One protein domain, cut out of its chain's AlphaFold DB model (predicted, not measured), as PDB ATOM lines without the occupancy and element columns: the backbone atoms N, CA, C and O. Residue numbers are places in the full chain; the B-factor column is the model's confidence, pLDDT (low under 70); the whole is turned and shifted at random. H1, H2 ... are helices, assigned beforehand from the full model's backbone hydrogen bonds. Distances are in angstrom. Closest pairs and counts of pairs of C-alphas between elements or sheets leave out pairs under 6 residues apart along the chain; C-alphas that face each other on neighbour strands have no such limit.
ATOM      1  N   THR A 112     -23.331   1.151 -17.890       64.00
ATOM      2  CA  THR A 112     -22.206   2.071 -17.968       64.00
ATOM      3  C   THR A 112     -20.916   1.264 -18.091       64.00
ATOM      4  O   THR A 112     -20.827   0.104 -17.672       64.00
ATOM      5  N   THR A 113     -19.866   1.867 -18.643       70.81
ATOM      6  CA  THR A 113     -18.543   1.228 -18.658       70.81
ATOM      7  C   THR A 113     -18.069   0.869 -17.244       70.81
ATOM      8  O   THR A 113     -17.287  -0.064 -17.086       70.81
ATOM      9  N   GLU A 114     -18.579   1.544 -16.213       73.31
ATOM     10  CA  GLU A 114     -18.347   1.239 -14.801       73.31
ATOM     11  C   GLU A 114     -19.115  -0.022 -14.357       73.31
ATOM     12  O   GLU A 114     -18.496  -0.919 -13.783       73.31
ATOM     13  N   ASP A 115     -20.397  -0.176 -14.716       71.69
ATOM     14  CA  ASP A 115     -21.193  -1.392 -14.448       71.69
ATOM     15  C   ASP A 115     -20.612  -2.636 -15.142       71.69
ATOM     16  O   ASP A 115     -20.502  -3.704 -14.533       71.69
ATOM     17  N   ILE A 116     -20.198  -2.505 -16.411       77.94
ATOM     18  CA  ILE A 116     -19.550  -3.593 -17.165       77.94
ATOM     19  C   ILE A 116     -18.235  -3.988 -16.482       77.94
ATOM     20  O   ILE A 116     -17.958  -5.178 -16.315       77.94
ATOM     21  N   ASN A 117     -17.430  -3.009 -16.056       76.00
ATOM     22  CA  ASN A 117     -16.178  -3.274 -15.351       76.00
ATOM     23  C   ASN A 117     -16.412  -3.892 -13.966       76.00
ATOM     24  O   ASN A 117     -15.692  -4.822 -13.603       76.00
ATOM     25  N   PHE A 118     -17.433  -3.459 -13.222       81.44
ATOM     26  CA  PHE A 118     -17.812  -4.054 -11.938       81.44
ATOM     27  C   PHE A 118     -18.263  -5.514 -12.098       81.44
ATOM     28  O   PHE A 118     -17.772  -6.395 -11.388       81.44
ATOM     29  N   LEU A 119     -19.127  -5.801 -13.078       79.56
ATOM     30  CA  LEU A 119     -19.572  -7.164 -13.380       79.56
ATOM     31  C   LEU A 119     -18.406  -8.047 -13.855       79.56
ATOM     32  O   LEU A 119     -18.242  -9.161 -13.360       79.56
ATOM     33  N   SER A 120     -17.551  -7.534 -14.744       81.12
ATOM     34  CA  SER A 120     -16.322  -8.202 -15.205       81.12
ATOM     35  C   SER A 120     -15.368  -8.507 -14.045       81.12
ATOM     36  O   SER A 120     -14.846  -9.617 -13.947       81.12
ATOM     37  N   HIS A 121     -15.177  -7.565 -13.117       83.00
ATOM     38  CA  HIS A 121     -14.342  -7.753 -11.931       83.00
ATOM     39  C   HIS A 121     -14.938  -8.795 -10.969       83.00
ATOM     40  O   HIS A 121     -14.228  -9.700 -10.533       83.00
ATOM     41  N   SER A 122     -16.248  -8.738 -10.714       78.44
ATOM     42  CA  SER A 122     -16.979  -9.720  -9.899       78.44
ATOM     43  C   SER A 122     -16.898 -11.139 -10.483       78.44
ATOM     44  O   SER A 122     -16.579 -12.097  -9.774       78.44
ATOM     45  N   LEU A 123     -17.083 -11.281 -11.801       80.62
ATOM     46  CA  LEU A 123     -16.929 -12.559 -12.503       80.62
ATOM     47  C   LEU A 123     -15.479 -13.065 -12.472       80.62
ATOM     48  O   LEU A 123     -15.266 -14.249 -12.226       80.62
ATOM     49  N   ARG A 124     -14.476 -12.189 -12.627       83.94
ATOM     50  CA  ARG A 124     -13.051 -12.548 -12.476       83.94
ATOM     51  C   ARG A 124     -12.713 -13.017 -11.060       83.94
ATOM     52  O   ARG A 124     -11.968 -13.983 -10.917       83.94
ATOM     53  N   ILE A 125     -13.276 -12.392 -10.023       78.75
ATOM     54  CA  ILE A 125     -13.133 -12.852  -8.631       78.75
ATOM     55  C   ILE A 125     -13.753 -14.247  -8.467       78.75
ATOM     56  O   ILE A 125     -13.096 -15.137  -7.932       78.75
ATOM     57  N   ARG A 126     -14.975 -14.471  -8.974       74.06
ATOM     58  CA  ARG A 126     -15.632 -15.789  -8.906       74.06
ATOM     59  C   ARG A 126     -14.882 -16.879  -9.671       74.06
ATOM     60  O   ARG A 126     -14.761 -17.984  -9.155       74.06
ATOM     61  N   LEU A 127     -14.364 -16.582 -10.863       81.38
ATOM     62  CA  LEU A 127     -13.539 -17.521 -11.629       81.38
ATOM     63  C   LEU A 127     -12.234 -17.839 -10.889       81.38
ATOM     64  O   LEU A 127     -11.871 -19.004 -10.792       81.38
ATOM     65  N   SER A 128     -11.587 -16.841 -10.279       79.00
ATOM     66  CA  SER A 128     -10.380 -17.035  -9.461       79.00
ATOM     67  C   SER A 128     -10.633 -17.886  -8.203       79.00
ATOM     68  O   SER A 128      -9.802 -18.727  -7.863       79.00
ATOM     69  N   ASP A 129     -11.792 -17.745  -7.540       75.69
ATOM     70  CA  ASP A 129     -12.207 -18.642  -6.444       75.69
ATOM     71  C   ASP A 129     -12.414 -20.080  -6.941       75.69
ATOM     72  O   ASP A 129     -11.854 -21.018  -6.373       75.69
ATOM     73  N   ILE A 130     -13.161 -20.262  -8.034       76.38
ATOM     74  CA  ILE A 130     -13.456 -21.584  -8.606       76.38
ATOM     75  C   ILE A 130     -12.171 -22.270  -9.095       76.38
ATOM     76  O   ILE A 130     -11.935 -23.429  -8.755       76.38
ATOM     77  N   GLU A 131     -11.293 -21.562  -9.808       78.31
ATOM     78  CA  GLU A 131      -9.965 -22.061 -10.183       78.31
ATOM     79  C   GLU A 131      -9.100 -22.369  -8.958       78.31
ATOM     80  O   GLU A 131      -8.450 -23.412  -8.910       78.31
ATOM     81  N   GLY A 132      -9.078 -21.480  -7.960       74.69
ATOM     82  CA  GLY A 132      -8.316 -21.663  -6.725       74.69
ATOM     83  C   GLY A 132      -8.738 -22.925  -5.976       74.69
ATOM     84  O   GLY A 132      -7.883 -23.694  -5.533       74.69
ATOM     85  N   ARG A 133     -10.048 -23.188  -5.919       75.00
ATOM     86  CA  ARG A 133     -10.626 -24.433  -5.400       75.00
ATOM     87  C   ARG A 133     -10.206 -25.622  -6.263       75.00
ATOM     88  O   ARG A 133      -9.568 -26.532  -5.744       75.00
ATOM     89  N   LEU A 134     -10.489 -25.607  -7.568       77.38
ATOM     90  CA  LEU A 134     -10.163 -26.706  -8.491       77.38
ATOM     91  C   LEU A 134      -8.675 -27.093  -8.457       77.38
ATOM     92  O   LEU A 134      -8.348 -28.276  -8.499       77.38
ATOM     93  N   ARG A 135      -7.759 -26.125  -8.323       76.06
ATOM     94  CA  ARG A 135      -6.312 -26.384  -8.203       76.06
ATOM     95  C   ARG A 135      -5.951 -27.183  -6.945       76.06
ATOM     96  O   ARG A 135      -5.052 -28.019  -7.030       76.06
ATOM     97  N   LEU A 136      -6.645 -26.957  -5.824       69.94
ATOM     98  CA  LEU A 136      -6.484 -27.733  -4.586       69.94
ATOM     99  C   LEU A 136      -7.050 -29.155  -4.752       69.94
ATOM    100  O   LEU A 136      -6.353 -30.123  -4.465       69.94
ATOM    101  N   TRP A 137      -8.267 -29.289  -5.295       70.75
ATOM    102  CA  TRP A 137      -8.915 -30.594  -5.511       70.75
ATOM    103  C   TRP A 137      -8.191 -31.478  -6.540       70.75
ATOM    104  O   TRP A 137      -8.137 -32.689  -6.365       70.75
ATOM    105  N   LYS A 138      -7.570 -30.905  -7.581       76.44
ATOM    106  CA  LYS A 138      -6.800 -31.674  -8.580       76.44
ATOM    107  C   LYS A 138      -5.371 -32.045  -8.147       76.44
ATOM    108  O   LYS A 138      -4.636 -32.618  -8.948       76.44
ATOM    109  N   ASN A 139      -4.942 -31.697  -6.928       72.75
ATOM    110  CA  ASN A 139      -3.578 -31.943  -6.435       72.75
ATOM    111  C   ASN A 139      -3.551 -32.361  -4.949       72.75
ATOM    112  O   ASN A 139      -2.664 -31.922  -4.214       72.75
ATOM    113  N   LEU A 140      -4.498 -33.196  -4.506       68.25
ATOM    114  CA  LEU A 140      -4.598 -33.649  -3.108       68.25
ATOM    115  C   LEU A 140      -3.271 -34.231  -2.577       68.25
ATOM    116  O   LEU A 140      -2.833 -33.859  -1.490       68.25
ATOM    117  N   ASP A 141      -2.565 -35.022  -3.391       69.44
ATOM    118  CA  ASP A 141      -1.276 -35.655  -3.044       69.44
ATOM    119  C   ASP A 141      -0.106 -34.669  -2.854       69.44
ATOM    120  O   ASP A 141       0.997 -35.067  -2.480       69.44
ATOM    121  N   LYS A 142      -0.315 -33.379  -3.153       69.81
ATOM    122  CA  LYS A 142       0.690 -32.306  -3.048       69.81
ATOM    123  C   LYS A 142       0.357 -31.299  -1.942       69.81
ATOM    124  O   LYS A 142       0.989 -30.246  -1.876       69.81
ATOM    125  N   ILE A 143      -0.633 -31.595  -1.097       71.88
ATOM    126  CA  ILE A 143      -1.008 -30.757   0.046       71.88
ATOM    127  C   ILE A 143      -0.026 -31.020   1.194       71.88
ATOM    128  O   ILE A 143      -0.231 -31.890   2.037       71.88
ATOM    129  N   ASP A 144       1.060 -30.248   1.219       74.38
ATOM    130  CA  ASP A 144       2.083 -30.279   2.269       74.38
ATOM    131  C   ASP A 144       1.754 -29.364   3.466       74.38
ATOM    132  O   ASP A 144       2.390 -29.444   4.520       74.38
ATOM    133  N   ASN A 145       0.750 -28.492   3.323       81.12
ATOM    134  CA  ASN A 145       0.503 -27.387   4.241       81.12
ATOM    135  C   ASN A 145      -0.910 -27.415   4.847       81.12
ATOM    136  O   ASN A 145      -1.922 -27.302   4.153       81.12
ATOM    137  N   ILE A 146      -0.984 -27.427   6.180       80.62
ATOM    138  CA  ILE A 146      -2.243 -27.418   6.945       80.62
ATOM    139  C   ILE A 146      -3.133 -26.186   6.653       80.62
ATOM    140  O   ILE A 146      -4.348 -26.235   6.828       80.62
ATOM    141  N   GLN A 147      -2.551 -25.087   6.151       77.56
ATOM    142  CA  GLN A 147      -3.275 -23.896   5.683       77.56
ATOM    143  C   GLN A 147      -4.041 -24.130   4.370       77.56
ATOM    144  O   GLN A 147      -5.054 -23.475   4.130       77.56
ATOM    145  N   GLN A 148      -3.580 -25.037   3.505       72.25
ATOM    146  CA  GLN A 148      -4.315 -25.444   2.301       72.25
ATOM    147  C   GLN A 148      -5.470 -26.381   2.671       72.25
ATOM    148  O   GLN A 148      -6.578 -26.206   2.167       72.25
ATOM    149  N   LEU A 149      -5.244 -27.301   3.618       77.44
ATOM    150  CA  LEU A 149      -6.283 -28.201   4.125       77.44
ATOM    151  C   LEU A 149      -7.440 -27.428   4.786       77.44
ATOM    152  O   LEU A 149      -8.597 -27.669   4.455       77.44
ATOM    153  N   ARG A 150      -7.144 -26.414   5.614       79.69
ATOM    154  CA  ARG A 150      -8.173 -25.506   6.165       79.69
ATOM    155  C   ARG A 150      -8.943 -24.734   5.087       79.69
ATOM    156  O   ARG A 150     -10.141 -24.530   5.223       79.69
ATOM    157  N   LYS A 151      -8.294 -24.339   3.984       78.19
ATOM    158  CA  LYS A 151      -8.985 -23.681   2.857       78.19
ATOM    159  C   LYS A 151      -9.934 -24.624   2.112       78.19
ATOM    160  O   LYS A 151     -10.954 -24.161   1.605       78.19
ATOM    161  N   LEU A 152      -9.634 -25.925   2.065       77.44
ATOM    162  CA  LEU A 152     -10.574 -26.945   1.586       77.44
ATOM    163  C   LEU A 152     -11.742 -27.119   2.565       77.44
ATOM    164  O   LEU A 152     -12.890 -27.051   2.136       77.44
ATOM    165  N   GLU A 153     -11.471 -27.246   3.865       82.94
ATOM    166  CA  GLU A 153     -12.484 -27.331   4.933       82.94
ATOM    167  C   GLU A 153     -13.463 -26.138   4.905       82.94
ATOM    168  O   GLU A 153     -14.681 -26.333   4.861       82.94
ATOM    169  N   ASP A 154     -12.948 -24.907   4.813       82.44
ATOM    170  CA  ASP A 154     -13.736 -23.679   4.628       82.44
ATOM    171  C   ASP A 154     -14.572 -23.709   3.335       82.44
ATOM    172  O   ASP A 154     -15.712 -23.237   3.308       82.44
ATOM    173  N   SER A 155     -14.006 -24.228   2.240       79.44
ATOM    174  CA  SER A 155     -14.661 -24.290   0.928       79.44
ATOM    175  C   SER A 155     -15.816 -25.296   0.910       79.44
ATOM    176  O   SER A 155     -16.900 -24.983   0.405       79.44
ATOM    177  N   ILE A 156     -15.613 -26.470   1.515       79.69
ATOM    178  CA  ILE A 156     -16.639 -27.499   1.714       79.69
ATOM    179  C   ILE A 156     -17.739 -26.946   2.623       79.69
ATOM    180  O   ILE A 156     -18.908 -26.974   2.249       79.69
ATOM    181  N   SER A 157     -17.371 -26.356   3.764       83.75
ATOM    182  CA  SER A 157     -18.317 -25.812   4.747       83.75
ATOM    183  C   SER A 157     -19.205 -24.708   4.164       83.75
ATOM    184  O   SER A 157     -20.417 -24.706   4.383       83.75
ATOM    185  N   LYS A 158     -18.638 -23.801   3.355       80.94
ATOM    186  CA  LYS A 158     -19.409 -22.786   2.611       80.94
ATOM    187  C   LYS A 158     -20.350 -23.426   1.590       80.94
ATOM    188  O   LYS A 158     -21.525 -23.072   1.550       80.94
ATOM    189  N   SER A 159     -19.863 -24.393   0.811       76.94
ATOM    190  CA  SER A 159     -20.667 -25.072  -0.219       76.94
ATOM    191  C   SER A 159     -21.841 -25.846   0.395       76.94
ATOM    192  O   SER A 159     -22.976 -25.696  -0.051       76.94
ATOM    193  N   LEU A 160     -21.600 -26.589   1.481       80.56
ATOM    194  CA  LEU A 160     -22.639 -27.285   2.243       80.56
ATOM    195  C   LEU A 160     -23.662 -26.318   2.851       80.56
ATOM    196  O   LEU A 160     -24.846 -26.642   2.875       80.56
ATOM    197  N   ASN A 161     -23.245 -25.132   3.305       81.19
ATOM    198  CA  ASN A 161     -24.159 -24.111   3.826       81.19
ATOM    199  C   ASN A 161     -25.087 -23.565   2.721       81.19
ATOM    200  O   ASN A 161     -26.301 -23.523   2.917       81.19
ATOM    201  N   GLU A 162     -24.566 -23.244   1.530       73.88
ATOM    202  CA  GLU A 162     -25.414 -22.818   0.401       73.88
ATOM    203  C   GLU A 162     -26.352 -23.934  -0.090       73.88
ATOM    204  O   GLU A 162     -27.547 -23.687  -0.268       73.88
ATOM    205  N   ILE A 163     -25.870 -25.179  -0.200       76.62
ATOM    206  CA  ILE A 163     -26.715 -26.350  -0.511       76.62
ATOM    207  C   ILE A 163     -27.803 -26.535   0.559       76.62
ATOM    208  O   ILE A 163     -28.957 -26.812   0.235       76.62
TER     209      ILE A 163
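AT A GLANCE: This is residues 112 to 163 of the 591 residues of the protein "uncharacterized protein LOC107851982 isoform X1" of Capsicum annuum (UniProt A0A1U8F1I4). A long helix, H1, and a shorter one, H2, meet near the last residues of H1 and the first half of H2 as an open V with unequal arms. The loop of residues 138 to 145 makes the turn at the corner, the far part of each helix sticks out, and H1 makes most of the length. The printed part has 52 residues with two named helices, H1 then H2, and no named strand; its class is all helix. The whole is elongated and only just loose, close to extended, with a radius of gyration of the C-alphas of 14.4 A and spans of 45 by 24 by 16 A.

HOW THE PARTS SIT: The longest helix is H1, residues 113 to 137. It touches H2, residues 146 to 163, with residues 133 to 136 alone, and H2 touches it with residues 148 to 155 alone. The closest C-alphas of the two are those of Arg 133 and Leu 152, 7.4 A apart. Their lines stand at a steep tilt of 63 degrees, and they run opposite ways. Their centres are 18.0 A apart. In H2 every O i to N i+4 pair is within hydrogen-bond range; in H1 20 of 21 are.

IN THESE COORDINATES: H1 begins at C-alpha 113, (-18.543, 1.228, -18.658), and ends at C-alpha 137, (-8.915, -30.594, -5.511), 35.8 A away. H2 measures 25.6 A from C-alpha 146 to C-alpha 163, which is at (-26.715, -26.350, -0.511).

THE WHOLE: The two C-alphas farthest apart, those of Thr 112 and Asp 141, are 45.7 A from each other. Residues 112 to 128, of which 113 to 128 belong to H1, stand free, as do residues 141 to 147 and residues 157 to 163 of H2. The link from H1 to H2 is short, with 8 residues, and the printed part has no cut. The mean pLDDT of the printed part is 76.8; residues 112, 136 and 140 to 142 are under 70.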